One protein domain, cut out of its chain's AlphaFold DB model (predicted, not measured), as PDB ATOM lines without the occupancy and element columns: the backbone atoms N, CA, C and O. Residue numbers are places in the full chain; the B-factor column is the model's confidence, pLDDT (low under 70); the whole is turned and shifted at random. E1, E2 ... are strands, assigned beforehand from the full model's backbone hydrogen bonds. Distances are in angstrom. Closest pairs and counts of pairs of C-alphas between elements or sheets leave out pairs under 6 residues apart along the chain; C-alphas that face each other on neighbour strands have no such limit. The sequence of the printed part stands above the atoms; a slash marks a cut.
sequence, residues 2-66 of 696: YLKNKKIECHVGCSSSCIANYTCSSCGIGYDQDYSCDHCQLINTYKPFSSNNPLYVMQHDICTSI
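AT A GLANCE: This is residues 2 to 66 of the 696 residues of a protein of Entamoeba histolytica HM-1:IMSS-B (UniProt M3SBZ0). A body of looping chain with little regular structure holds one small hairpin of two strands, E1 and E2, and an extended tail, residues 2 to 8, runs out along the long axis at one end. The 65 printed residues have no named helix and two named strands, E1 then E2, an antiparallel sheet; the class is all strand, with only 10 residues in named elements. The whole is loose, with a radius of gyration of the C-alphas of 14.4 A, and spans 56 by 20 by 14 A, the tail adding to the length.

IN THESE COORDINATES: E1, residues 55 to 59, is 12.4 A long and begins at C-alpha 55 (34.049, 9.976, 120.207). E2, residues 62 to 66, is 12.0 A long and ends at C-alpha 66 (30.421, 8.318, 116.482). Residues 2 to 54 hold no named element.

HOW THE PARTS SIT: E1 and E2 form a hairpin, antiparallel at 139 degrees between their directions. C-alphas 58 and 63 face each other at 4.5 A. N 59 and O 62, 2.8 A, and N 66 and O 55, 2.8 A, are within hydrogen-bond range.

THE WHOLE: The C-alphas farthest apart, of Tyr 2 and Pro 48, are 56.4 A apart. The printed part has no cut, and the link from E1 to E2 is tight. Mean pLDDT of the printed part is 82.1; residues 2 to 6 are under 70.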
ATOM      1  N   TYR A   2      34.097 -34.265 139.585       36.06
ATOM      2  CA  TYR A   2      34.644 -33.744 138.327       36.06
ATOM      3  C   TYR A   2      34.859 -32.227 138.443       36.06
ATOM      4  O   TYR A   2      33.891 -31.481 138.585       36.06
ATOM      5  N   LEU A   3      36.110 -31.770 138.357       37.59
ATOM      6  CA  LEU A   3      36.428 -30.371 138.077       37.59
ATOM      7  C   LEU A   3      35.967 -30.078 136.643       37.59
ATOM      8  O   LEU A   3      36.670 -30.360 135.676       37.59
ATOM      9  N   LYS A   4      34.741 -29.565 136.499       42.81
ATOM     10  CA  LYS A   4      34.319 -28.906 135.261       42.81
ATOM     11  C   LYS A   4      35.305 -27.766 135.010       42.81
ATOM     12  O   LYS A   4      35.407 -26.870 135.847       42.81
ATOM     13  N   ASN A   5      35.995 -27.794 133.869       44.91
ATOM     14  CA  ASN A   5      36.655 -26.620 133.301       44.91
ATOM     15  C   ASN A   5      35.632 -25.477 133.291       44.91
ATOM     16  O   ASN A   5      34.718 -25.477 132.462       44.91
ATOM     17  N   LYS A   6      35.733 -24.543 134.243       56.09
ATOM     18  CA  LYS A   6      34.979 -23.292 134.181       56.09
ATOM     19  C   LYS A   6      35.491 -22.570 132.943       56.09
ATOM     20  O   LYS A   6      36.654 -22.184 132.886       56.09
ATOM     21  N   LYS A   7      34.638 -22.482 131.924       72.06
ATOM     22  CA  LYS A   7      34.904 -21.689 130.729       72.06
ATOM     23  C   LYS A   7      35.064 -20.247 131.207       72.06
ATOM     24  O   LYS A   7      34.166 -19.743 131.873       72.06
ATOM     25  N   ILE A   8      36.226 -19.654 130.953       81.06
ATOM     26  CA  ILE A   8      36.484 -18.263 131.320       81.06
ATOM     27  C   ILE A   8      35.548 -17.399 130.469       81.06
ATOM     28  O   ILE A   8      35.582 -17.489 129.240       81.06
ATOM     29  N   GLU A   9      34.667 -16.641 131.119       84.88
ATOM     30  CA  GLU A   9      33.749 -15.715 130.452       84.88
ATOM     31  C   GLU A   9      34.484 -14.423 130.107       84.88
ATOM     32  O   GLU A   9      35.195 -13.864 130.942       84.88
ATOM     33  N   CYS A  10      34.326 -13.965 128.867       83.69
ATOM     34  CA  CYS A  10      34.981 -12.769 128.361       83.69
ATOM     35  C   CYS A  10      33.996 -11.647 128.108       83.69
ATOM     36  O   CYS A  10      32.915 -11.892 127.576       83.69
ATOM     37  N   HIS A  11      34.428 -10.420 128.404       87.12
ATOM     38  CA  HIS A  11      33.742  -9.236 127.917       87.12
ATOM     39  C   HIS A  11      33.858  -9.160 126.386       87.12
ATOM     40  O   HIS A  11      34.880  -9.539 125.805       87.12
ATOM     41  N   VAL A  12      32.818  -8.657 125.716       87.94
ATOM     42  CA  VAL A  12      32.791  -8.520 124.246       87.94
ATOM     43  C   VAL A  12      33.859  -7.554 123.723       87.94
ATOM     44  O   VAL A  12      34.306  -7.679 122.587       87.94
ATOM     45  N   GLY A  13      34.314  -6.637 124.580       86.19
ATOM     46  CA  GLY A  13      35.376  -5.674 124.297       86.19
ATOM     47  C   GLY A  13      36.800  -6.221 124.407       86.19
ATOM     48  O   GLY A  13      37.741  -5.472 124.159       86.19
ATOM     49  N   CYS A  14      37.009  -7.489 124.773       88.31
ATOM     50  CA  CYS A  14      38.358  -8.048 124.842       88.31
ATOM     51  C   CYS A  14      38.982  -8.190 123.443       88.31
ATOM     52  O   CYS A  14      38.411  -8.814 122.551       88.31
ATOM     53  N   SER A  15      40.216  -7.714 123.267       85.69
ATOM     54  CA  SER A  15      40.982  -7.918 122.022       85.69
ATOM     55  C   SER A  15      41.502  -9.360 121.857       85.69
ATOM     56  O   SER A  15      41.966  -9.755 120.789       85.69
ATOM     57  N   SER A  16      41.499 -10.129 122.948       82.56
ATOM     58  CA  SER A  16      42.211 -11.397 123.124       82.56
ATOM     59  C   SER A  16      41.534 -12.255 124.200       82.56
ATOM     60  O   SER A  16      40.625 -11.797 124.890       82.56
ATOM     61  N   SER A  17      41.965 -13.511 124.353       82.12
ATOM     62  CA  SER A  17      41.440 -14.408 125.389       82.12
ATOM     63  C   SER A  17      41.595 -13.819 126.790       82.12
ATOM     64  O   SER A  17      42.649 -13.274 127.129       82.12
ATOM     65  N   CYS A  18      40.571 -13.989 127.618       86.38
ATOM     66  CA  CYS A  18      40.581 -13.493 128.983       86.38
ATOM     67  C   CYS A  18      41.524 -14.273 129.880       86.38
ATOM     68  O   CYS A  18      41.655 -15.494 129.771       86.38
ATOM     69  N   ILE A  19      42.143 -13.541 130.796       87.38
ATOM     70  CA  ILE A  19      43.020 -14.091 131.828       87.38
ATOM     71  C   ILE A  19      42.221 -14.542 133.060       87.38
ATOM     72  O   ILE A  19      42.653 -15.444 133.775       87.38
ATOM     73  N   ALA A  20      41.039 -13.960 133.275       86.12
ATOM     74  CA  ALA A  20      40.045 -14.346 134.274       86.12
ATOM     75  C   ALA A  20      38.640 -13.936 133.793       86.12
ATOM     76  O   ALA A  20      38.510 -13.274 132.766       86.12
ATOM     77  N   ASN A  21      37.584 -14.341 134.505       84.88
ATOM     78  CA  ASN A  21      36.218 -13.950 134.137       84.88
ATOM     79  C   ASN A  21      36.095 -12.421 134.083       84.88
ATOM     80  O   ASN A  21      36.409 -11.763 135.072       84.88
ATOM     81  N   TYR A  22      35.633 -11.890 132.948       83.12
ATOM     82  CA  TYR A  22      35.495 -10.451 132.681       83.12
ATOM     83  C   TYR A  22      36.805  -9.662 132.861       83.12
ATOM     84  O   TYR A  22      36.799  -8.486 133.203       83.12
ATOM     85  N   THR A  23      37.955 -10.311 132.651       88.31
ATOM     86  CA  THR A  23      39.270  -9.654 132.668       88.31
ATOM     87  C   THR A  23      40.051 -10.027 131.415       88.31
ATOM     88  O   THR A  23      40.551 -11.149 131.266       88.31
ATOM     89  N   CYS A  24      40.153  -9.077 130.496       87.00
ATOM     90  CA  CYS A  24      40.858  -9.183 129.232       87.00
ATOM     91  C   CYS A  24      42.367  -8.973 129.426       87.00
ATOM     92  O   CYS A  24      42.797  -8.285 130.348       87.00
ATOM     93  N   SER A  25      43.201  -9.518 128.533       86.31
ATOM     94  CA  SER A  25      44.634  -9.169 128.534       86.31
ATOM     95  C   SER A  25      44.896  -7.764 127.965       86.31
ATOM     96  O   SER A  25      45.867  -7.110 128.331       86.31
ATOM     97  N   SER A  26      44.014  -7.297 127.080       89.88
ATOM     98  CA  SER A  26      43.912  -5.913 126.609       89.88
ATOM     99  C   SER A  26      42.520  -5.676 126.021       89.88
ATOM    100  O   SER A  26      41.830  -6.628 125.632       89.88
ATOM    101  N   CYS A  27      42.114  -4.412 125.957       89.38
ATOM    102  CA  CYS A  27      40.821  -4.024 125.412       89.38
ATOM    103  C   CYS A  27      40.914  -3.697 123.922       89.38
ATOM    104  O   CYS A  27      41.952  -3.251 123.426       89.38
ATOM    105  N   GLY A  28      39.829  -3.953 123.199       89.81
ATOM    106  CA  GLY A  28      39.682  -3.640 121.785       89.81
ATOM    107  C   GLY A  28      39.711  -2.135 121.509       89.81
ATOM    108  O   GLY A  28      39.742  -1.300 122.412       89.81
ATOM    109  N   ILE A  29      39.700  -1.783 120.225       89.69
ATOM    110  CA  ILE A  29      39.675  -0.382 119.788       89.69
ATOM    111  C   ILE A  29      38.408   0.298 120.323       89.69
ATOM    112  O   ILE A  29      37.321  -0.264 120.231       89.69
ATOM    113  N   GLY A  30      38.560   1.512 120.852       87.00
ATOM    114  CA  GLY A  30      37.453   2.318 121.369       87.00
ATOM    115  C   GLY A  30      37.081   2.050 122.825       87.00
ATOM    116  O   GLY A  30      36.270   2.796 123.367       87.00
ATOM    117  N   TYR A  31      37.697   1.059 123.472       89.38
ATOM    118  CA  TYR A  31      37.562   0.790 124.904       89.38
ATOM    119  C   TYR A  31      38.703   1.423 125.706       89.38
ATOM    120  O   TYR A  31      39.823   1.576 125.203       89.38
ATOM    121  N   ASP A  32      38.424   1.766 126.963       87.88
ATOM    122  CA  ASP A  32      39.463   2.152 127.914       87.88
ATOM    123  C   ASP A  32      40.361   0.945 128.231       87.88
ATOM    124  O   ASP A  32      39.915  -0.200 128.240       87.88
ATOM    125  N   GLN A  33      41.655   1.175 128.441       87.31
ATOM    126  CA  GLN A  33      42.632   0.099 128.654       87.31
ATOM    127  C   GLN A  33      42.748  -0.239 130.147       87.31
ATOM    128  O   GLN A  33      43.826  -0.159 130.736       87.31
ATOM    129  N   ASP A  34      41.619  -0.611 130.750       85.19
ATOM    130  CA  ASP A  34      41.462  -0.947 132.174       85.19
ATOM    131  C   ASP A  34      41.395  -2.461 132.454       85.19
ATOM    132  O   ASP A  34      41.249  -2.878 133.602       85.19
ATOM    133  N   TYR A  35      41.546  -3.281 131.409       87.56
ATOM    134  CA  TYR A  35      41.427  -4.745 131.401       87.56
ATOM    135  C   TYR A  35      40.016  -5.304 131.640       87.56
ATOM    136  O   TYR A  35      39.834  -6.498 131.402       87.56
ATOM    137  N   SER A  36      39.021  -4.512 132.054       87.31
ATOM    138  CA  SER A  36      37.625  -4.979 132.106       87.31
ATOM    139  C   SER A  36      36.907  -4.726 130.782       87.31
ATOM    140  O   SER A  36      36.111  -5.549 130.334       87.31
ATOM    141  N   CYS A  37      37.284  -3.642 130.094       87.88
ATOM    142  CA  CYS A  37      36.682  -3.189 128.845       87.88
ATOM    143  C   CYS A  37      35.183  -2.894 128.987       87.88
ATOM    144  O   CYS A  37      34.446  -2.989 128.007       87.88
ATOM    145  N   ASP A  38      34.739  -2.521 130.189       84.94
ATOM    146  CA  ASP A  38      33.347  -2.138 130.465       84.94
ATOM    147  C   ASP A  38      33.055  -0.692 130.028       84.94
ATOM    148  O   ASP A  38      31.911  -0.230 130.022       84.94
ATOM    149  N   HIS A  39      34.101   0.062 129.684       86.44
ATOM    150  CA  HIS A  39      34.022   1.489 129.412       86.44
ATOM    151  C   HIS A  39      34.637   1.842 128.062       86.44
ATOM    152  O   HIS A  39      35.675   1.313 127.661       86.44
ATOM    153  N   CYS A  40      33.996   2.780 127.365       87.25
ATOM    154  CA  CYS A  40      34.558   3.353 126.151       87.25
ATOM    155  C   CYS A  40      35.645   4.370 126.475       87.25
ATOM    156  O   CYS A  40      35.587   5.072 127.485       87.25
ATOM    157  N   GLN A  41      36.616   4.466 125.575       86.88
ATOM    158  CA  GLN A  41      37.722   5.396 125.672       86.88
ATOM    159  C   GLN A  41      37.200   6.831 125.807       86.88
ATOM    160  O   GLN A  41      36.364   7.294 125.028       86.88
ATOM    161  N   LEU A  42      37.732   7.545 126.799       83.00
ATOM    162  CA  LEU A  42      37.344   8.922 127.078       83.00
ATOM    163  C   LEU A  42      37.867   9.857 125.991       83.00
ATOM    164  O   LEU A  42      39.030   9.783 125.585       83.00
ATOM    165  N   ILE A  43      37.028  10.807 125.588       83.06
ATOM    166  CA  ILE A  43      37.468  11.908 124.741       83.06
ATOM    167  C   ILE A  43      38.322  12.906 125.535       83.06
ATOM    168  O   ILE A  43      38.016  13.253 126.678       83.06
ATOM    169  N   ASN A  44      39.369  13.444 124.907       78.44
ATOM    170  CA  ASN A  44      40.061  14.616 125.427       78.44
ATOM    171  C   ASN A  44      39.228  15.877 125.159       78.44
ATOM    172  O   ASN A  44      39.208  16.387 124.039       78.44
ATOM    173  N   THR A  45      38.583  16.404 126.199       75.25
ATOM    174  CA  THR A  45      37.708  17.588 126.131       75.25
ATOM    175  C   THR A  45      38.435  18.889 125.771       75.25
ATOM    176  O   THR A  45      37.788  19.867 125.411       75.25
ATOM    177  N   TYR A  46      39.771  18.918 125.830       75.31
ATOM    178  CA  TYR A  46      40.587  20.076 125.450       75.31
ATOM    179  C   TYR A  46      41.017  20.065 123.979       75.31
ATOM    180  O   TYR A  46      41.698  20.990 123.531       75.31
ATOM    181  N   LYS A  47      40.672  19.017 123.223       80.19
ATOM    182  CA  LYS A  47      40.980  18.898 121.794       80.19
ATOM    183  C   LYS A  47      39.686  18.754 120.991       80.19
ATOM    184  O   LYS A  47      38.760  18.095 121.455       80.19
ATOM    185  N   PRO A  48      39.615  19.314 119.772       81.00
ATOM    186  CA  PRO A  48      38.473  19.078 118.899       81.00
ATOM    187  C   PRO A  48      38.376  17.595 118.530       81.00
ATOM    188  O   PRO A  48      39.379  16.868 118.524       81.00
ATOM    189  N   PHE A  49      37.166  17.157 118.192       84.69
ATOM    190  CA  PHE A  49      36.942  15.835 117.624       84.69
ATOM    191  C   PHE A  49      37.756  15.665 116.339       84.69
ATOM    192  O   PHE A  49      37.775  16.539 115.471       84.69
ATOM    193  N   SER A  50      38.468  14.550 116.231       83.31
ATOM    194  CA  SER A  50      39.284  14.213 115.061       83.31
ATOM    195  C   SER A  50      39.578  12.717 115.048       83.31
ATOM    196  O   SER A  50      39.294  12.024 116.020       83.31
ATOM    197  N   SER A  51      40.233  12.213 114.000       81.88
ATOM    198  CA  SER A  51      40.739  10.831 113.983       81.88
ATOM    199  C   SER A  51      41.680  10.510 115.155       81.88
ATOM    200  O   SER A  51      41.770   9.358 115.563       81.88
ATOM    201  N   ASN A  52      42.346  11.522 115.723       83.44
ATOM    202  CA  ASN A  52      43.240  11.395 116.880       83.44
ATOM    203  C   ASN A  52      42.550  11.702 118.225       83.44
ATOM    204  O   ASN A  52      43.201  11.673 119.268       83.44
ATOM    205  N   ASN A  53      41.264  12.061 118.200       87.06
ATOM    206  CA  ASN A  53      40.414  12.297 119.369       87.06
ATOM    207  C   ASN A  53      38.948  11.927 119.037       87.06
ATOM    208  O   ASN A  53      38.094  12.818 118.992       87.06
ATOM    209  N   PRO A  54      38.674  10.659 118.675       88.38
ATOM    210  CA  PRO A  54      37.341  10.211 118.276       88.38
ATOM    211  C   PRO A  54      36.394  10.112 119.479       88.38
ATOM    212  O   PRO A  54      36.824   9.899 120.613       88.38
ATOM    213  N   LEU A  55      35.093  10.233 119.218       89.00
ATOM    214  CA  LEU A  55      34.049   9.976 120.207       89.00
ATOM    215  C   LEU A  55      33.624   8.508 120.133       89.00
ATOM    216  O   LEU A  55      33.086   8.090 119.110       89.00
ATOM    217  N   TYR A  56      33.817   7.750 121.211       89.25
ATOM    218  CA  TYR A  56      33.327   6.373 121.324       89.25
ATOM    219  C   TYR A  56      32.195   6.282 122.335       89.25
ATOM    220  O   TYR A  56      32.414   6.567 123.509       89.25
ATOM    221  N   VAL A  57      31.004   5.864 121.911       87.31
ATOM    222  CA  VAL A  57      29.842   5.681 122.795       87.31
ATOM    223  C   VAL A  57      29.456   4.207 122.825       87.31
ATOM    224  O   VAL A  57      29.533   3.525 121.805       87.31
ATOM    225  N   MET A  58      29.050   3.717 123.998       84.81
ATOM    226  CA  MET A  58      28.582   2.343 124.160       84.81
ATOM    227  C   MET A  58      27.212   2.188 123.490       84.81
ATOM    228  O   MET A  58      26.268   2.900 123.829       84.81
ATOM    229  N   GLN A  59      27.106   1.262 122.543       83.25
ATOM    230  CA  GLN A  59      25.867   0.868 121.880       83.25
ATOM    231  C   GLN A  59      25.790  -0.659 121.895       83.25
ATOM    232  O   GLN A  59      26.668  -1.310 121.331       83.25
ATOM    233  N   HIS A  60      24.753  -1.235 122.511       79.50
ATOM    234  CA  HIS A  60      24.588  -2.694 122.606       79.50
ATOM    235  C   HIS A  60      25.844  -3.408 123.158       79.50
ATOM    236  O   HIS A  60      26.327  -4.368 122.559       79.50
ATOM    237  N   ASP A  61      26.411  -2.884 124.253       79.62
ATOM    238  CA  ASP A  61      27.656  -3.348 124.900       79.62
ATOM    239  C   ASP A  61      28.938  -3.249 124.043       79.62
ATOM    240  O   ASP A  61      29.998  -3.776 124.400       79.62
ATOM    241  N   ILE A  62      28.876  -2.530 122.915       87.94
ATOM    242  CA  ILE A  62      30.015  -2.301 122.023       87.94
ATOM    243  C   ILE A  62      30.369  -0.815 121.949       87.94
ATOM    244  O   ILE A  62      29.506   0.035 121.743       87.94
ATOM    245  N   CYS A  63      31.656  -0.485 122.074       89.00
ATOM    246  CA  CYS A  63      32.126   0.886 121.886       89.00
ATOM    247  C   CYS A  63      32.187   1.253 120.401       89.00
ATOM    248  O   CYS A  63      33.099   0.856 119.676       89.00
ATOM    249  N   THR A  64      31.223   2.058 119.959       89.44
ATOM    250  CA  THR A  64      31.078   2.484 118.564       89.44
ATOM    251  C   THR A  64      31.633   3.891 118.367       89.44
ATOM    252  O   THR A  64      31.354   4.799 119.150       89.44
ATOM    253  N   SER A  65      32.412   4.089 117.298       89.69
ATOM    254  CA  SER A  65      32.885   5.418 116.893       89.69
ATOM    255  C   SER A  65      31.730   6.235 116.323       89.69
ATOM    256  O   SER A  65      31.110   5.832 115.342       89.69
ATOM    257  N   ILE A  66      31.499   7.417 116.880       89.50
ATOM    258  CA  ILE A  66      30.421   8.318 116.482       89.50
ATOM    259  C   ILE A  66      30.975   9.454 115.622       89.50
ATOM    260  O   ILE A  66      31.907  10.153 116.017       89.50
TER     261      ILE A  66